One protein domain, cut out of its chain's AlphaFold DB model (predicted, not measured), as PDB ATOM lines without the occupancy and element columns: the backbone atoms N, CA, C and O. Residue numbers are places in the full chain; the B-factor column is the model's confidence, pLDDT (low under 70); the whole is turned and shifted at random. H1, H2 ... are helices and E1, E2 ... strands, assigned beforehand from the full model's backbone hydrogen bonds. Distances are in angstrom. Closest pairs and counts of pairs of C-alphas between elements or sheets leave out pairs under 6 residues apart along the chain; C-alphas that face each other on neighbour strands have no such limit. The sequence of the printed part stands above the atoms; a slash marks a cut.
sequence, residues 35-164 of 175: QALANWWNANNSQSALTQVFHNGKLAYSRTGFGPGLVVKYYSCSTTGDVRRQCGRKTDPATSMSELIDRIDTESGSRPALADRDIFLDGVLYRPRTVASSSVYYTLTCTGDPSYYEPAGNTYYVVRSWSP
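This is residues 35 to 164 of the 175 residues of an uncharacterized protein of Lysobacter enzymogenes (UniProt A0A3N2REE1). Two small, strongly twisted sheets follow one another along an elongated body, each with one helix over one face: H1 over E2 and E1 at one end, H2 over E6 at the other. The long stretch 77 to 96, with no named element, joins the two halves. The printed part has 130 residues, under half of them in named elements, in the order H1 E1 E2 E3 H2 E4 E5 E6 E7; the class is mixed, and both sheets, E2 E1 E3 and E5 E4 E6 E7, are mixed. It is only just compact, close to loose, with a radius of gyration of the C-alphas of 16.8 A and spans of 54 by 29 by 20 A.

H1, residues 35 to 44, begins at C-alpha 35 (-15.009, -5.253, 13.452) and is 14.1 A long. E1 is residues 51 to 55, E2 58 to 63, and E3 70 to 76, 20.3 A. H2 is residues 97 to 106, 14.1 A. E4 is residues 118 to 121, E5 124 to 127, E6 136 to 143, 23.1 A, and E7 155 to 163, 24.6 A, ending at C-alpha 163 (-43.211, 8.796, -0.514).

H1 is on its sheet at a height of 9.6 A; its closest C-alphas to E2 are Ala 38 and Tyr 61, 5.4 A. E1 and E2 form a hairpin, N 53 to O 61 2.8 A; E1 and E3 are parallel, N 54 to O 72 2.8 A. H2, also 9.6 A over its sheet, has Met 97 and Tyr 157 of E7 as closest C-alphas, 6.2 A. E4 and E5 form a hairpin, N 121 to O 124 2.8 A, and so do E6 and E7, N 138 to O 161 2.8 A; E4 and E6 are parallel neighbours, N 139 to O 120 2.8 A. In H1 and H2 every O i to N i+4 pair is within hydrogen-bond range. H1 and H2 are apart.

The farthest C-alphas, Phe 66 and Ala 132, are 54.4 A apart. The printed part has no cut. The links E3 to H2, H2 to E4 and E6 to E7 are long. Mean pLDDT of the printed part is 85.5; residues 47 to 48, 107 to 116, 131 to 134 and 164 are under 70.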
ATOM      1  N   GLN A  35     -16.189  -4.681  12.807       96.38
ATOM      2  CA  GLN A  35     -15.009  -5.253  13.452       96.38
ATOM      3  C   GLN A  35     -15.199  -6.750  13.697       96.38
ATOM      4  O   GLN A  35     -14.306  -7.538  13.395       96.38
ATOM      5  N   ALA A  36     -16.374  -7.162  14.173       96.62
ATOM      6  CA  ALA A  36     -16.738  -8.563  14.344       96.62
ATOM      7  C   ALA A  36     -16.689  -9.327  13.010       96.62
ATOM      8  O   ALA A  36     -16.163 -10.441  12.960       96.62
ATOM      9  N   LEU A  37     -17.165  -8.709  11.922       96.81
ATOM     10  CA  LEU A  37     -17.040  -9.251  10.568       96.81
ATOM     11  C   LEU A  37     -15.566  -9.465  10.184       96.81
ATOM     12  O   LEU A  37     -15.191 -10.565   9.777       96.81
ATOM     13  N   ALA A  38     -14.727  -8.436  10.321       96.06
ATOM     14  CA  ALA A  38     -13.310  -8.519   9.970       96.06
ATOM     15  C   ALA A  38     -12.566  -9.573  10.809       96.06
ATOM     16  O   ALA A  38     -11.805 -10.370  10.262       96.06
ATOM     17  N   ASN A  39     -12.838  -9.630  12.117       95.88
ATOM     18  CA  ASN A  39     -12.253 -10.606  13.036       95.88
ATOM     19  C   ASN A  39     -12.621 -12.043  12.646       95.88
ATOM     20  O   ASN A  39     -11.751 -12.913  12.629       95.88
ATOM     21  N   TRP A  40     -13.889 -12.295  12.300       94.69
ATOM     22  CA  TRP A  40     -14.321 -13.620  11.862       94.69
ATOM     23  C   TRP A  40     -13.595 -14.048  10.587       94.69
ATOM     24  O   TRP A  40     -13.061 -15.156  10.538       94.69
ATOM     25  N   TRP A  41     -13.517 -13.171   9.580       93.31
ATOM     26  CA  TRP A  41     -12.812 -13.472   8.332       93.31
ATOM     27  C   TRP A  41     -11.323 -13.698   8.561       93.31
ATOM     28  O   TRP A  41     -10.767 -14.641   8.011       93.31
ATOM     29  N   ASN A  42     -10.693 -12.901   9.422       92.19
ATOM     30  CA  ASN A  42      -9.295 -13.092   9.779       92.19
ATOM     31  C   ASN A  42      -9.038 -14.449  10.455       92.19
ATOM     32  O   ASN A  42      -8.038 -15.095  10.161       92.19
ATOM     33  N   ALA A  43      -9.943 -14.898  11.330       90.94
ATOM     34  CA  ALA A  43      -9.798 -16.164  12.048       90.94
ATOM     35  C   ALA A  43     -10.150 -17.404  11.205       90.94
ATOM     36  O   ALA A  43      -9.586 -18.471  11.426       90.94
ATOM     37  N   ASN A  44     -11.086 -17.283  10.258       87.88
ATOM     38  CA  ASN A  44     -11.663 -18.434   9.551       87.88
ATOM     39  C   ASN A  44     -11.216 -18.557   8.092       87.88
ATOM     40  O   ASN A  44     -11.355 -19.624   7.495       87.88
ATOM     41  N   ASN A  45     -10.668 -17.498   7.495       81.50
ATOM     42  CA  ASN A  45     -10.161 -17.557   6.133       81.50
ATOM     43  C   ASN A  45      -8.742 -18.124   6.099       81.50
ATOM     44  O   ASN A  45      -7.754 -17.394   6.006       81.50
ATOM     45  N   SER A  46      -8.647 -19.450   6.174       71.81
ATOM     46  CA  SER A  46      -7.390 -20.194   6.075       71.81
ATOM     47  C   SER A  46      -6.973 -20.493   4.631       71.81
ATOM     48  O   SER A  46      -5.838 -20.914   4.410       71.81
ATOM     49  N   GLN A  47      -7.830 -20.228   3.639       68.31
ATOM     50  CA  GLN A  47      -7.567 -20.592   2.247       68.31
ATOM     51  C   GLN A  47      -6.480 -19.724   1.604       68.31
ATOM     52  O   GLN A  47      -6.339 -18.541   1.901       68.31
ATOM     53  N   SER A  48      -5.714 -20.314   0.684       65.44
ATOM     54  CA  SER A  48      -4.624 -19.629  -0.018       65.44
ATOM     55  C   SER A  48      -5.090 -18.607  -1.053       65.44
ATOM     56  O   SER A  48      -4.230 -18.000  -1.665       65.44
ATOM     57  N   ALA A  49      -6.390 -18.406  -1.276       81.00
ATOM     58  CA  ALA A  49      -6.921 -17.564  -2.346       81.00
ATOM     59  C   ALA A  49      -7.062 -16.079  -1.953       81.00
ATOM     60  O   ALA A  49      -7.290 -15.750  -0.787       81.00
ATOM     61  N   LEU A  50      -6.968 -15.172  -2.939       88.94
ATOM     62  CA  LEU A  50      -7.280 -13.749  -2.748       88.94
ATOM     63  C   LEU A  50      -8.704 -13.611  -2.200       88.94
ATOM     64  O   LEU A  50      -9.646 -14.107  -2.806       88.94
ATOM     65  N   THR A  51      -8.871 -12.905  -1.085       92.62
ATOM     66  CA  THR A  51     -10.189 -12.599  -0.524       92.62
ATOM     67  C   THR A  51     -10.323 -11.112  -0.240       92.62
ATOM     68  O   THR A  51      -9.417 -10.489   0.317       92.62
ATOM     69  N   GLN A  52     -11.467 -10.538  -0.603       93.62
ATOM     70  CA  GLN A  52     -11.831  -9.156  -0.319       93.62
ATOM     71  C   GLN A  52     -13.264  -9.106   0.206       93.62
ATOM     72  O   GLN A  52     -14.207  -9.555  -0.444       93.62
ATOM     73  N   VAL A  53     -13.425  -8.555   1.400       95.31
ATOM     74  CA  VAL A  53     -14.704  -8.450   2.093       95.31
ATOM     75  C   VAL A  53     -15.030  -6.984   2.268       95.31
ATOM     76  O   VAL A  53     -14.245  -6.225   2.842       95.31
ATOM     77  N   PHE A  54     -16.210  -6.603   1.805       96.44
ATOM     78  CA  PHE A  54     -16.718  -5.249   1.870       96.44
ATOM     79  C   PHE A  54     -17.894  -5.214   2.833       96.44
ATOM     80  O   PHE A  54     -18.837  -5.988   2.703       96.44
ATOM     81  N   HIS A  55     -17.855  -4.304   3.794       95.69
ATOM     82  CA  HIS A  55     -19.028  -3.918   4.577       95.69
ATOM     83  C   HIS A  55     -19.604  -2.683   3.905       95.69
ATOM     84  O   HIS A  55     -18.796  -1.862   3.509       95.69
ATOM     85  N   ASN A  56     -20.917  -2.575   3.698       93.31
ATOM     86  CA  ASN A  56     -21.685  -1.527   3.007       93.31
ATOM     87  C   ASN A  56     -21.110  -1.023   1.647       93.31
ATOM     88  O   ASN A  56     -21.570   0.000   1.165       93.31
ATOM     89  N   GLY A  57     -20.063  -1.645   1.059       92.12
ATOM     90  CA  GLY A  57     -19.226  -1.079  -0.033       92.12
ATOM     91  C   GLY A  57     -17.766  -0.641   0.289       92.12
ATOM     92  O   GLY A  57     -17.020  -0.336  -0.625       92.12
ATOM     93  N   LYS A  58     -17.289  -0.640   1.535       94.56
ATOM     94  CA  LYS A  58     -15.954  -0.223   1.982       94.56
ATOM     95  C   LYS A  58     -15.189  -1.457   2.380       94.56
ATOM     96  O   LYS A  58     -15.764  -2.361   2.997       94.56
ATOM     97  N   LEU A  59     -13.897  -1.486   2.075       94.94
ATOM     98  CA  LEU A  59     -13.073  -2.629   2.428       94.94
ATOM     99  C   LEU A  59     -13.073  -2.812   3.958       94.94
ATOM    100  O   LEU A  59     -12.850  -1.878   4.736       94.94
ATOM    101  N   ALA A  60     -13.410  -4.023   4.390       96.00
ATOM    102  CA  ALA A  60     -13.459  -4.425   5.792       96.00
ATOM    103  C   ALA A  60     -12.372  -5.453   6.112       96.00
ATOM    104  O   ALA A  60     -11.782  -5.406   7.185       96.00
ATOM    105  N   TYR A  61     -12.088  -6.351   5.172       95.12
ATOM    106  CA  TYR A  61     -11.011  -7.322   5.278       95.12
ATOM    107  C   TYR A  61     -10.466  -7.632   3.888       95.12
ATOM    108  O   TYR A  61     -11.223  -7.740   2.922       95.12
ATOM    109  N   SER A  62      -9.154  -7.811   3.785       93.56
ATOM    110  CA  SER A  62      -8.546  -8.394   2.600       93.56
ATOM    111  C   SER A  62      -7.368  -9.264   2.985       93.56
ATOM    112  O   SER A  62      -6.635  -8.967   3.926       93.56
ATOM    113  N   ARG A  63      -7.185 -10.326   2.216       90.50
ATOM    114  CA  ARG A  63      -6.007 -11.172   2.245       90.50
ATOM    115  C   ARG A  63      -5.592 -11.435   0.813       90.50
ATOM    116  O   ARG A  63      -6.418 -11.837  -0.003       90.50
ATOM    117  N   THR A  64      -4.319 -11.230   0.518       88.00
ATOM    118  CA  THR A  64      -3.727 -11.644  -0.750       88.00
ATOM    119  C   THR A  64      -3.439 -13.140  -0.729       88.00
ATOM    120  O   THR A  64      -3.157 -13.734   0.315       88.00
ATOM    121  N   GLY A  65      -3.539 -13.765  -1.895       82.69
ATOM    122  CA  GLY A  65      -3.397 -15.202  -2.020       82.69
ATOM    123  C   GLY A  65      -3.297 -15.649  -3.474       82.69
ATOM    124  O   GLY A  65      -3.597 -14.885  -4.389       82.69
ATOM    125  N   PHE A  66      -2.866 -16.891  -3.670       73.75
ATOM    126  CA  PHE A  66      -2.837 -17.587  -4.946       73.75
ATOM    127  C   PHE A  66      -4.069 -18.492  -5.088       73.75
ATOM    128  O   PHE A  66      -4.280 -19.412  -4.295       73.75
ATOM    129  N   GLY A  67      -4.895 -18.227  -6.097       73.94
ATOM    130  CA  GLY A  67      -6.138 -18.957  -6.349       73.94
ATOM    131  C   GLY A  67      -7.251 -18.046  -6.874       73.94
ATOM    132  O   GLY A  67      -7.016 -16.853  -7.077       73.94
ATOM    133  N   PRO A  68      -8.460 -18.585  -7.104       77.56
ATOM    134  CA  PRO A  68      -9.598 -17.797  -7.569       77.56
ATOM    135  C   PRO A  68      -9.981 -16.730  -6.537       77.56
ATOM    136  O   PRO A  68     -10.123 -17.034  -5.357       77.56
ATOM    137  N   GLY A  69     -10.161 -15.482  -6.971       85.38
ATOM    138  CA  GLY A  69     -10.531 -14.391  -6.072       85.38
ATOM    139  C   GLY A  69     -11.927 -14.580  -5.469       85.38
ATOM    140  O   GLY A  69     -12.880 -14.903  -6.177       85.38
ATOM    141  N   LEU A  70     -12.072 -14.330  -4.171       89.44
ATOM    142  CA  LEU A  70     -13.350 -14.286  -3.468       89.44
ATOM    143  C   LEU A  70     -13.670 -12.841  -3.081       89.44
ATOM    144  O   LEU A  70     -12.963 -12.236  -2.278       89.44
ATOM    145  N   VAL A  71     -14.759 -12.297  -3.620       91.50
ATOM    146  CA  VAL A  71     -15.280 -10.978  -3.242       91.50
ATOM    147  C   VAL A  71     -16.625 -11.161  -2.551       91.50
ATOM    148  O   VAL A  71     -17.528 -11.781  -3.110       91.50
ATOM    149  N   VAL A  72     -16.770 -10.635  -1.334       93.69
ATOM    150  CA  VAL A  72     -18.007 -10.759  -0.546       93.69
ATOM    151  C   VAL A  72     -18.464  -9.397  -0.049       93.69
ATOM    152  O   VAL A  72     -17.675  -8.634   0.502       93.69
ATOM    153  N   LYS A  73     -19.757  -9.112  -0.212       95.12
ATOM    154  CA  LYS A  73     -20.405  -7.883   0.252       95.12
ATOM    155  C   LYS A  73     -21.321  -8.194   1.442       95.12
ATOM    156  O   LYS A  73     -22.082  -9.162   1.409       95.12
ATOM    157  N   TYR A  74     -21.225  -7.373   2.480       96.44
ATOM    158  CA  TYR A  74     -22.055  -7.367   3.682       96.44
ATOM    159  C   TYR A  74     -22.633  -5.974   3.885       96.44
ATOM    160  O   TYR A  74     -22.009  -4.997   3.488       96.44
ATOM    161  N   TYR A  75     -23.763  -5.867   4.571       95.38
ATOM    162  CA  TYR A  75     -24.464  -4.616   4.816       95.38
ATOM    163  C   TYR A  75     -24.941  -4.530   6.261       95.38
ATOM    164  O   TYR A  75     -25.229  -5.554   6.879       95.38
ATOM    165  N   SER A  76     -25.019  -3.312   6.794       93.69
ATOM    166  CA  SER A  76     -25.693  -3.054   8.068       93.69
ATOM    167  C   SER A  76     -27.201  -3.085   7.861       93.69
ATOM    168  O   SER A  76     -27.729  -2.321   7.053       93.69
ATOM    169  N   CYS A  77     -27.892  -3.936   8.608       91.56
ATOM    170  CA  CYS A  77     -29.339  -4.050   8.544       91.56
ATOM    171  C   CYS A  77     -29.986  -3.037   9.492       91.56
ATOM    172  O   CYS A  77     -29.735  -3.031  10.695       91.56
ATOM    173  N   SER A  78     -30.851  -2.176   8.956       87.06
ATOM    174  CA  SER A  78     -31.409  -1.011   9.664       87.06
ATOM    175  C   SER A  78     -32.232  -1.346  10.909       87.06
ATOM    176  O   SER A  78     -32.290  -0.545  11.834       87.06
ATOM    177  N   THR A  79     -32.891  -2.508  10.940       83.19
ATOM    178  CA  THR A  79     -33.772  -2.892  12.059       83.19
ATOM    179  C   THR A  79     -32.998  -3.482  13.232       83.19
ATOM    180  O   THR A  79     -33.294  -3.184  14.383       83.19
ATOM    181  N   THR A  80     -32.046  -4.358  12.937       87.38
ATOM    182  CA  THR A  80     -31.315  -5.161  13.924       87.38
ATOM    183  C   THR A  80     -29.981  -4.536  14.313       87.38
ATOM    184  O   THR A  80     -29.438  -4.882  15.355       87.38
ATOM    185  N   GLY A  81     -29.434  -3.645  13.481       87.31
ATOM    186  CA  GLY A  81     -28.094  -3.078  13.647       87.31
ATOM    187  C   GLY A  81     -26.960  -4.051  13.308       87.31
ATOM    188  O   GLY A  81     -25.811  -3.627  13.208       87.31
ATOM    189  N   ASP A  82     -27.272  -5.329  13.086       94.50
ATOM    190  CA  ASP A  82     -26.303  -6.355  12.727       94.50
ATOM    191  C   ASP A  82     -25.850  -6.247  11.264       94.50
ATOM    192  O   ASP A  82     -26.425  -5.541  10.432       94.50
ATOM    193  N   VAL A  83     -24.766  -6.951  10.956       96.50
ATOM    194  CA  VAL A  83     -24.146  -6.985   9.636       96.50
ATOM    195  C   VAL A  83     -24.398  -8.341   8.985       96.50
ATOM    196  O   VAL A  83     -24.063  -9.390   9.543       96.50
ATOM    197  N   ARG A  84     -24.989  -8.327   7.787       95.88
ATOM    198  CA  ARG A  84     -25.385  -9.531   7.038       95.88
ATOM    199  C   ARG A  84     -25.105  -9.384   5.550       95.88
ATOM    200  O   ARG A  84     -25.014  -8.276   5.038       95.88
ATOM    201  N   ARG A  85     -25.008 -10.498   4.823       93.44
ATOM    202  CA  ARG A  85     -24.950 -10.465   3.346       93.44
ATOM    203  C   ARG A  85     -26.252  -9.962   2.732       93.44
ATOM    204  O   ARG A  85     -26.227  -9.275   1.720       93.44
ATOM    205  N   GLN A  86     -27.367 -10.328   3.354       89.94
ATOM    206  CA  GLN A  86     -28.710  -9.957   2.938       89.94
ATOM    207  C   GLN A  86     -29.472  -9.463   4.160       89.94
ATOM    208  O   GLN A  86     -29.516 -10.135   5.193       89.94
ATOM    209  N   CYS A  87     -30.050  -8.278   4.031       88.56
ATOM    210  CA  CYS A  87     -30.928  -7.692   5.027       88.56
ATOM    211  C   CYS A  87     -32.388  -7.824   4.571       88.56
ATOM    212  O   CYS A  87     -32.658  -8.147   3.418       88.56
ATOM    213  N   GLY A  88     -33.338  -7.625   5.481       83.50
ATOM    214  CA  GLY A  88     -34.743  -7.947   5.220       83.50
ATOM    215  C   GLY A  88     -35.609  -6.775   4.758       83.50
ATOM    216  O   GLY A  88     -36.682  -7.001   4.206       83.50
ATOM    217  N   ARG A  89     -35.213  -5.519   5.000       85.25
ATOM    218  CA  ARG A  89     -36.078  -4.359   4.740       85.25
ATOM    219  C   ARG A  89     -35.853  -3.785   3.348       85.25
ATOM    220  O   ARG A  89     -34.735  -3.728   2.845       85.25
ATOM    221  N   LYS A  90     -36.923  -3.214   2.793       84.00
ATOM    222  CA  LYS A  90     -36.909  -2.387   1.573       84.00
ATOM    223  C   LYS A  90     -35.945  -1.199   1.633       84.00
ATOM    224  O   LYS A  90     -35.506  -0.717   0.603       84.00
ATOM    225  N   THR A  91     -35.642  -0.713   2.834       85.56
ATOM    226  CA  THR A  91     -34.712   0.399   3.071       85.56
ATOM    227  C   THR A  91     -33.266  -0.049   3.248       85.56
ATOM    228  O   THR A  91     -32.381   0.801   3.289       85.56
ATOM    229  N   ASP A  92     -33.016  -1.352   3.388       89.06
ATOM    230  CA  ASP A  92     -31.663  -1.857   3.582       89.06
ATOM    231  C   ASP A  92     -30.905  -1.911   2.248       89.06
ATOM    232  O   ASP A  92     -31.509  -2.226   1.217       89.06
ATOM    233  N   PRO A  93     -29.580  -1.695   2.257       91.38
ATOM    234  CA  PRO A  93     -28.767  -1.840   1.059       91.38
ATOM    235  C   PRO A  93     -28.852  -3.243   0.443       91.38
ATOM    236  O   PRO A  93     -28.941  -4.252   1.154       91.38
ATOM    237  N   ALA A  94     -28.783  -3.311  -0.882       92.44
ATOM    238  CA  ALA A  94     -28.829  -4.550  -1.650       92.44
ATOM    239  C   ALA A  94     -27.653  -4.647  -2.627       92.44
ATOM    240  O   ALA A  94     -27.167  -3.636  -3.137       92.44
ATOM    241  N   THR A  95     -27.219  -5.873  -2.930       92.56
ATOM    242  CA  THR A  95     -26.122  -6.103  -3.887       92.56
ATOM    243  C   THR A  95     -26.574  -5.850  -5.322       92.56
ATOM    244  O   THR A  95     -25.777  -5.459  -6.171       92.56
ATOM    245  N   SER A  96     -27.858  -6.076  -5.601       92.31
ATOM    246  CA  SER A  96     -28.451  -5.908  -6.924       92.31
ATOM    247  C   SER A  96     -29.768  -5.147  -6.851       92.31
ATOM    248  O   SER A  96     -30.465  -5.171  -5.835       92.31
ATOM    249  N   MET A  97     -30.135  -4.511  -7.962       90.56
ATOM    250  CA  MET A  97     -31.423  -3.837  -8.091       90.56
ATOM    251  C   MET A  97     -32.594  -4.825  -7.990       90.56
ATOM    252  O   MET A  97     -33.606  -4.510  -7.377       90.56
ATOM    253  N   SER A  98     -32.442  -6.047  -8.516       89.19
ATOM    254  CA  SER A  98     -33.450  -7.110  -8.392       89.19
ATOM    255  C   SER A  98     -33.707  -7.496  -6.937       89.19
ATOM    256  O   SER A  98     -34.857  -7.637  -6.537       89.19
ATOM    257  N   GLU A  99     -32.653  -7.613  -6.128       89.19
ATOM    258  CA  GLU A  99     -32.777  -7.865  -4.689       89.19
ATOM    259  C   GLU A  99     -33.454  -6.691  -3.964       89.19
ATOM    260  O   GLU A  99     -34.297  -6.904  -3.097       89.19
ATOM    261  N   LEU A 100     -33.126  -5.444  -4.326       89.94
ATOM    262  CA  LEU A 100     -33.786  -4.273  -3.743       89.94
ATOM    263  C   LEU A 100     -35.279  -4.238  -4.085       89.94
ATOM    264  O   LEU A 100     -36.106  -3.978  -3.213       89.94
ATOM    265  N   ILE A 101     -35.613  -4.524  -5.343       87.88
ATOM    266  CA  ILE A 101     -36.990  -4.612  -5.830       87.88
ATOM    267  C   ILE A 101     -37.765  -5.683  -5.075       87.88
ATOM    268  O   ILE A 101     -38.855  -5.398  -4.587       87.88
ATOM    269  N   ASP A 102     -37.194  -6.878  -4.929       86.19
ATOM    270  CA  ASP A 102     -37.836  -7.964  -4.194       86.19
ATOM    271  C   ASP A 102     -38.184  -7.527  -2.764       86.19
ATOM    272  O   ASP A 102     -39.319  -7.680  -2.313       86.19
ATOM    273  N   ARG A 103     -37.257  -6.847  -2.077       85.25
ATOM    274  CA  ARG A 103     -37.506  -6.300  -0.735       85.25
ATOM    275  C   ARG A 103     -38.564  -5.191  -0.722       85.25
ATOM    276  O   ARG A 103     -39.322  -5.109   0.247       85.25
ATOM    277  N   ILE A 104     -38.610  -4.331  -1.745       84.44
ATOM    278  CA  ILE A 104     -39.639  -3.287  -1.905       84.44
ATOM    279  C   ILE A 104     -41.024  -3.915  -2.080       84.44
ATOM    280  O   ILE A 104     -41.965  -3.491  -1.408       84.44
ATOM    281  N   ASP A 105     -41.140  -4.925  -2.939       80.44
ATOM    282  CA  ASP A 105     -42.422  -5.513  -3.332       80.44
ATOM    283  C   ASP A 105     -42.987  -6.464  -2.273       80.44
ATOM    284  O   ASP A 105     -44.206  -6.567  -2.115       80.44
ATOM    285  N   THR A 106     -42.120  -7.159  -1.538       73.19
ATOM    286  CA  THR A 106     -42.530  -8.215  -0.600       73.19
ATOM    287  C   THR A 106     -42.435  -7.814   0.870       73.19
ATOM    288  O   THR A 106     -42.922  -8.552   1.725       73.19
ATOM    289  N   GLU A 107     -41.806  -6.671   1.178       64.75
ATOM    290  CA  GLU A 107     -41.516  -6.221   2.543       64.75
ATOM    291  C   GLU A 107     -40.981  -7.371   3.417       64.75
ATOM    292  O   GLU A 107     -41.540  -7.643   4.473       64.75
ATOM    293  N   SER A 108     -39.899  -8.034   2.976       58.72
ATOM    294  CA  SER A 108     -39.255  -9.235   3.567       58.72
ATOM    295  C   SER A 108     -39.822 -10.611   3.168       58.72
ATOM    296  O   SER A 108     -39.808 -11.541   3.971       58.72
ATOM    297  N   GLY A 109     -40.318 -10.782   1.938       50.12
ATOM    298  CA  GLY A 109     -40.767 -12.089   1.425       50.12
ATOM    299  C   GLY A 109     -42.051 -12.625   2.072       50.12
ATOM    300  O   GLY A 109     -42.437 -13.764   1.832       50.12
ATOM    301  N   SER A 110     -42.711 -11.823   2.914       50.56
ATOM    302  CA  SER A 110     -43.852 -12.231   3.745       50.56
ATOM    303  C   SER A 110     -45.208 -11.826   3.160       50.56
ATOM    304  O   SER A 110     -46.254 -12.209   3.686       50.56
ATOM    305  N   ARG A 111     -45.209 -11.083   2.050       52.09
ATOM    306  CA  ARG A 111     -46.409 -10.719   1.292       52.09
ATOM    307  C   ARG A 111     -46.277 -11.200  -0.154       52.09
ATOM    308  O   ARG A 111     -45.170 -11.128  -0.691       52.09
ATOM    309  N   PRO A 112     -47.368 -11.665  -0.803       55.88
ATOM    310  CA  PRO A 112     -47.358 -11.829  -2.255       55.88
ATOM    311  C   PRO A 112     -46.901 -10.502  -2.849       55.88
ATOM    312  O   PRO A 112     -47.387  -9.470  -2.381       55.88
ATOM    313  N   ALA A 113     -45.936 -10.540  -3.782       55.28
ATOM    314  CA  ALA A 113     -45.331  -9.349  -4.369       55.28
ATOM    315  C   ALA A 113     -46.439  -8.336  -4.640       55.28
ATOM    316  O   ALA A 113     -47.286  -8.549  -5.511       55.28
ATOM    317  N   LEU A 114     -46.477  -7.268  -3.837       52.94
ATOM    318  CA  LEU A 114     -47.398  -6.161  -4.033       52.94
ATOM    319  C   LEU A 114     -46.787  -5.336  -5.157       52.94
ATOM    320  O   LEU A 114     -46.363  -4.197  -4.964       52.94
ATOM    321  N   ALA A 115     -46.656  -5.993  -6.308       59.09
ATOM    322  CA  ALA A 115     -46.235  -5.426  -7.552       59.09
ATOM    323  C   ALA A 115     -47.264  -4.352  -7.823       59.09
ATOM    324  O   ALA A 115     -48.403  -4.666  -8.160       59.09
ATOM    325  N   ASP A 116     -46.885  -3.117  -7.500       66.94
ATOM    326  CA  ASP A 116     -46.866  -2.075  -8.497       66.94
ATOM    327  C   ASP A 116     -46.457  -0.708  -7.927       66.94
ATOM    328  O   ASP A 116     -47.241  -0.021  -7.269       66.94
ATOM    329  N   ARG A 117     -45.200  -0.306  -8.138       78.81
ATOM    330  CA  ARG A 117     -44.637   0.947  -7.609       78.81
ATOM    331  C   ARG A 117     -43.717   1.566  -8.644       78.81
ATOM    332  O   ARG A 117     -42.896   0.845  -9.218       78.81
ATOM    333  N   ASP A 118     -43.801   2.886  -8.797       85.81
ATOM    334  CA  ASP A 118     -42.795   3.617  -9.558       85.81
ATOM    335  C   ASP A 118     -41.471   3.539  -8.802       85.81
ATOM    336  O   ASP A 118     -41.388   3.899  -7.621       85.81
ATOM    337  N   ILE A 119     -40.440   3.061  -9.489       89.06
ATOM    338  CA  ILE A 119     -39.073   3.050  -8.986       89.06
ATOM    339  C   ILE A 119     -38.239   3.909  -9.914       89.06
ATOM    340  O   ILE A 119     -38.129   3.628 -11.106       89.06
ATOM    341  N   PHE A 120     -37.624   4.935  -9.345       89.94
ATOM    342  CA  PHE A 120     -36.615   5.745  -9.999       89.94
ATOM    343  C   PHE A 120     -35.233   5.275  -9.550       89.94
ATOM    344  O   PHE A 120     -34.995   5.142  -8.348       89.94
ATOM    345  N   LEU A 121     -34.329   5.043 -10.495       92.50
ATOM    346  CA  LEU A 121     -32.914   4.778 -10.248       92.50
ATOM    347  C   LEU A 121     -32.118   5.985 -10.725       92.50
ATOM    348  O   LEU A 121     -32.228   6.372 -11.886       92.50
ATOM    349  N   ASP A 122     -31.385   6.621  -9.812       90.44
ATOM    350  CA  ASP A 122     -30.562   7.801 -10.114       90.44
ATOM    351  C   ASP A 122     -31.347   8.930 -10.813       90.44
ATOM    352  O   ASP A 122     -30.837   9.667 -11.652       90.44
ATOM    353  N   GLY A 123     -32.629   9.072 -10.453       86.62
ATOM    354  CA  GLY A 123     -33.536  10.087 -10.999       86.62
ATOM    355  C   GLY A 123     -34.241   9.703 -12.304       86.62
ATOM    356  O   GLY A 123     -35.124  10.437 -12.739       86.62
ATOM    357  N   VAL A 124     -33.926   8.551 -12.899       89.88
ATOM    358  CA  VAL A 124     -34.574   8.043 -14.117       89.88
ATOM    359  C   VAL A 124     -35.611   6.986 -13.753       89.88
ATOM    360  O   VAL A 124     -35.361   6.150 -12.887       89.88
ATOM    361  N   LEU A 125     -36.780   7.005 -14.405       88.56
ATOM    362  CA  LEU A 125     -37.802   5.976 -14.203       88.56
ATOM    363  C   LEU A 125     -37.245   4.612 -14.636       88.56
ATOM    364  O   LEU A 125     -37.032   4.368 -15.819       88.56
ATOM    365  N   TYR A 126     -37.003   3.742 -13.660       90.12
ATOM    366  CA  TYR A 126     -36.447   2.405 -13.853       90.12
ATOM    367  C   TYR A 126     -37.550   1.366 -14.033       90.12
ATOM    368  O   TYR A 126     -37.464   0.491 -14.893       90.12
ATOM    369  N   ARG A 127     -38.609   1.474 -13.227       88.12
ATOM    370  CA  ARG A 127     -39.790   0.618 -13.319       88.12
ATOM    371  C   ARG A 127     -41.047   1.474 -13.198       88.12
ATOM    372  O   ARG A 127     -41.214   2.102 -12.151       88.12
ATOM    373  N   PRO A 128     -41.914   1.499 -14.223       84.75
ATOM    374  CA  PRO A 128     -43.205   2.151 -14.119       84.75
ATOM    375  C   PRO A 128     -44.163   1.305 -13.288       84.75
ATOM    376  O   PRO A 128     -44.108   0.073 -13.299       84.75
ATOM    377  N   ARG A 129     -45.086   1.986 -12.626       80.75
ATOM    378  CA  ARG A 129     -46.309   1.383 -12.118       80.75
ATOM    379  C   ARG A 129     -47.274   1.038 -13.279       80.75
ATOM    380  O   ARG A 129     -47.292   1.700 -14.312       80.75
ATOM    381  N   THR A 130     -48.090   0.016 -13.094       74.38
ATOM    382  CA  THR A 130     -49.066  -0.636 -13.980       74.38
ATOM    383  C   THR A 130     -50.514  -0.491 -13.478       74.38
ATOM    384  O   THR A 130     -51.455  -0.650 -14.250       74.38
ATOM    385  N   VAL A 131     -50.709  -0.121 -12.213       69.44
ATOM    386  CA  VAL A 131     -51.956   0.205 -11.520       69.44
ATOM    387  C   VAL A 131     -51.779   1.479 -10.680       69.44
ATOM    388  O   VAL A 131     -50.680   1.986 -10.441       69.44
ATOM    389  N   ALA A 132     -52.887   2.074 -10.240       64.00
ATOM    390  CA  ALA A 132     -52.834   3.269  -9.406       64.00
ATOM    391  C   ALA A 132     -52.239   2.934  -8.026       64.00
ATOM    392  O   ALA A 132     -52.859   2.270  -7.199       64.00
ATOM    393  N   SER A 133     -51.024   3.419  -7.780       65.38
ATOM    394  CA  SER A 133     -50.280   3.272  -6.532       65.38
ATOM    395  C   SER A 133     -49.973   4.647  -5.945       65.38
ATOM    396  O   SER A 133     -49.598   5.559  -6.679       65.38
ATOM    397  N   SER A 134     -50.060   4.782  -4.619       66.06
ATOM    398  CA  SER A 134     -49.661   6.010  -3.920       66.06
ATOM    399  C   SER A 134     -48.162   6.082  -3.603       66.06
ATOM    400  O   SER A 134     -47.670   7.131  -3.202       66.06
ATOM    401  N   SER A 135     -47.425   4.976  -3.760       75.56
ATOM    402  CA  SER A 135     -46.041   4.863  -3.298       75.56
ATOM    403  C   SER A 135     -45.036   4.906  -4.452       75.56
ATOM    404  O   SER A 135     -45.108   4.089  -5.374       75.56
ATOM    405  N   VAL A 136     -44.090   5.845  -4.360       82.62
ATOM    406  CA  VAL A 136     -42.963   6.040  -5.290       82.62
ATOM    407  C   VAL A 136     -41.650   5.864  -4.532       82.62
ATOM    408  O   VAL A 136     -41.499   6.411  -3.435       82.62
ATOM    409  N   TYR A 137     -40.701   5.141  -5.125       87.38
ATOM    410  CA  TYR A 137     -39.366   4.912  -4.577       87.38
ATOM    411  C   TYR A 137     -38.307   5.607  -5.422       87.38
ATOM    412  O   TYR A 137     -38.253   5.443  -6.637       87.38
ATOM    413  N   TYR A 138     -37.421   6.335  -4.755       89.31
ATOM    414  CA  TYR A 138     -36.205   6.878  -5.339       89.31
ATOM    415  C   TYR A 138     -35.031   6.094  -4.782       89.31
ATOM    416  O   TYR A 138     -34.774   6.087  -3.576       89.31
ATOM    417  N   THR A 139     -34.322   5.426  -5.671       91.81
ATOM    418  CA  THR A 139     -33.168   4.587  -5.372       91.81
ATOM    419  C   THR A 139     -31.909   5.211  -5.955       91.81
ATOM    420  O   THR A 139     -31.978   6.048  -6.860       91.81
ATOM    421  N   LEU A 140     -30.764   4.834  -5.397       92.50
ATOM    422  CA  LEU A 140     -29.454   5.266  -5.868       92.50
ATOM    423  C   LEU A 140     -28.587   4.059  -6.190       92.50
ATOM    424  O   LEU A 140     -28.575   3.086  -5.426       92.50
ATOM    425  N   THR A 141     -27.814   4.183  -7.263       94.75
ATOM    426  CA  THR A 141     -26.627   3.363  -7.483       94.75
ATOM    427  C   THR A 141     -25.495   3.923  -6.634       94.75
ATOM    428  O   THR A 141     -25.103   5.084  -6.757       94.75
ATOM    429  N   CYS A 142     -24.946   3.092  -5.762       94.12
ATOM    430  CA  CYS A 142     -23.814   3.430  -4.921       94.12
ATOM    431  C   CYS A 142     -22.573   2.666  -5.360       94.12
ATOM    432  O   CYS A 142     -22.635   1.476  -5.661       94.12
ATOM    433  N   THR A 143     -21.438   3.362  -5.354       95.25
ATOM    434  CA  THR A 143     -20.135   2.792  -5.703       95.25
ATOM    435  C   THR A 143     -19.226   2.852  -4.485       95.25
ATOM    436  O   THR A 143     -18.961   3.922  -3.939       95.25
ATOM    437  N   GLY A 144     -18.809   1.679  -4.025       94.50
ATOM    438  CA  GLY A 144     -17.878   1.506  -2.921       94.50
ATOM    439  C   GLY A 144     -16.410   1.535  -3.352       94.50
ATOM    440  O   GLY A 144     -16.069   1.927  -4.464       94.50
ATOM    441  N   ASP A 145     -15.531   1.063  -2.471       96.06
ATOM    442  CA  ASP A 145     -14.121   0.845  -2.789       96.06
ATOM    443  C   ASP A 145     -13.977  -0.213  -3.909       96.06
ATOM    444  O   ASP A 145     -14.826  -1.108  -4.011       96.06
ATOM    445  N   PRO A 146     -12.919  -0.154  -4.738       94.75
ATOM    446  CA  PRO A 146     -12.630  -1.152  -5.773       94.75
ATOM    447  C   PRO A 146     -12.441  -2.578  -5.246       94.75
ATOM    448  O   PRO A 146     -11.903  -2.791  -4.157       94.75
ATOM    449  N   SER A 147     -12.812  -3.568  -6.060       92.56
ATOM    450  CA  SER A 147     -12.473  -4.981  -5.852       92.56
ATOM    451  C   SER A 147     -11.781  -5.583  -7.070       92.56
ATOM    452  O   SER A 147     -11.679  -4.966  -8.127       92.56
ATOM    453  N   TYR A 148     -11.315  -6.820  -6.918       90.31
ATOM    454  CA  TYR A 148     -10.696  -7.613  -7.971       90.31
ATOM    455  C   TYR A 148     -11.609  -7.793  -9.194       90.31
ATOM    456  O   TYR A 148     -11.126  -7.754 -10.320       90.31
ATOM    457  N   TYR A 149     -12.922  -7.955  -8.979       89.62
ATOM    458  CA  TYR A 149     -13.902  -8.114 -10.062       89.62
ATOM    459  C   TYR A 149     -14.557  -6.797 -10.493       89.62
ATOM    460  O   TYR A 149     -15.048  -6.699 -11.613       89.62
ATOM    461  N   GLU A 150     -14.556  -5.780  -9.629       91.88
ATOM    462  CA  GLU A 150     -15.142  -4.465  -9.894       91.88
ATOM    463  C   GLU A 150     -14.083  -3.373  -9.645       91.88
ATOM    464  O   GLU A 150     -14.108  -2.704  -8.605       91.88
ATOM    465  N   PRO A 151     -13.123  -3.174 -10.573       92.00
ATOM    466  CA  PRO A 151     -12.017  -2.230 -10.381       92.00
ATOM    467  C   PRO A 151     -12.475  -0.764 -10.334       92.00
ATOM    468  O   PRO A 151     -11.766   0.081  -9.798       92.00
ATOM    469  N   ALA A 152     -13.665  -0.464 -10.858       91.44
ATOM    470  CA  ALA A 152     -14.289   0.854 -10.762       91.44
ATOM    471  C   ALA A 152     -14.974   1.116  -9.403       91.44
ATOM    472  O   ALA A 152     -15.401   2.238  -9.154       91.44
ATOM    473  N   GLY A 153     -15.070   0.106  -8.528       92.00
ATOM    474  CA  GLY A 153     -15.780   0.188  -7.252       92.00
ATOM    475  C   GLY A 153     -16.928  -0.810  -7.154       92.00
ATOM    476  O   GLY A 153     -17.635  -1.064  -8.127       92.00
ATOM    477  N   ASN A 154     -17.127  -1.379  -5.963       92.44
ATOM    478  CA  ASN A 154     -18.218  -2.323  -5.735       92.44
ATOM    479  C   ASN A 154     -19.574  -1.622  -5.805       92.44
ATOM    480  O   ASN A 154     -19.890  -0.789  -4.954       92.44
ATOM    481  N   THR A 155     -20.404  -2.032  -6.757       93.69
ATOM    482  CA  THR A 155     -21.752  -1.491  -6.923       93.69
ATOM    483  C   THR A 155     -22.707  -2.092  -5.893       93.69
ATOM    484  O   THR A 155     -22.635  -3.289  -5.585       93.69
ATOM    485  N   TYR A 156     -23.594  -1.264  -5.347       94.25
ATOM    486  CA  TYR A 156     -24.722  -1.656  -4.503       94.25
ATOM    487  C   TYR A 156     -25.842  -0.615  -4.604       94.25
ATOM    488  O   TYR A 156     -25.632   0.479  -5.121       94.25
ATOM    489  N   TYR A 157     -27.033  -0.946  -4.116       94.62
ATOM    490  CA  TYR A 157     -28.228  -0.123  -4.295       94.62
ATOM    491  C   TYR A 157     -28.876   0.189  -2.956       94.62
ATOM    492  O   TYR A 157     -28.929  -0.666  -2.069       94.62
ATOM    493  N   VAL A 158     -29.388   1.408  -2.816       92.75
ATOM    494  CA  VAL A 158     -30.109   1.852  -1.615       92.75
ATOM    495  C   VAL A 158     -31.398   2.563  -2.002       92.75
ATOM    496  O   VAL A 158     -31.455   3.254  -3.021       92.75
ATOM    497  N   VAL A 159     -32.433   2.456  -1.166       90.62
ATOM    498  CA  VAL A 159     -33.562   3.392  -1.229       90.62
ATOM    499  C   VAL A 159     -33.093   4.703  -0.623       90.62
ATOM    500  O   VAL A 159     -32.861   4.784   0.583       90.62
ATOM    501  N   ARG A 160     -32.970   5.734  -1.464       87.75
ATOM    502  CA  ARG A 160     -32.748   7.100  -1.007       87.75
ATOM    503  C   ARG A 160     -33.985   7.534  -0.269       87.75
ATOM    504  O   ARG A 160     -33.920   7.596   0.941       87.75
ATOM    505  N   SER A 161     -35.091   7.738  -0.975       83.12
ATOM    506  CA  SER A 161     -36.353   8.205  -0.413       83.12
ATOM    507  C   SER A 161     -37.525   7.387  -0.925       83.12
ATOM    508  O   SER A 161     -37.457   6.743  -1.970       83.12
ATOM    509  N   TRP A 162     -38.627   7.419  -0.185       79.38
ATOM    510  CA  TRP A 162     -39.900   6.912  -0.669       79.38
ATOM    511  C   TRP A 162     -41.018   7.781  -0.111       79.38
ATOM    512  O   TRP A 162     -40.911   8.301   1.000       79.38
ATOM    513  N   SER A 163     -42.063   7.983  -0.903       70.50
ATOM    514  CA  SER A 163     -43.211   8.796  -0.514       70.50
ATOM    515  C   SER A 163     -44.475   7.961  -0.649       70.50
ATOM    516  O   SER A 163     -44.765   7.544  -1.769       70.50
ATOM    517  N   PRO A 164     -45.228   7.729   0.442       55.47
ATOM    518  CA  PRO A 164     -46.559   7.148   0.349       55.47
ATOM    519  C   PRO A 164     -47.639   8.179  -0.026       55.47
ATOM    520  O   PRO A 164     -48.693   7.748  -0.491       55.47
TER     521      PRO A 164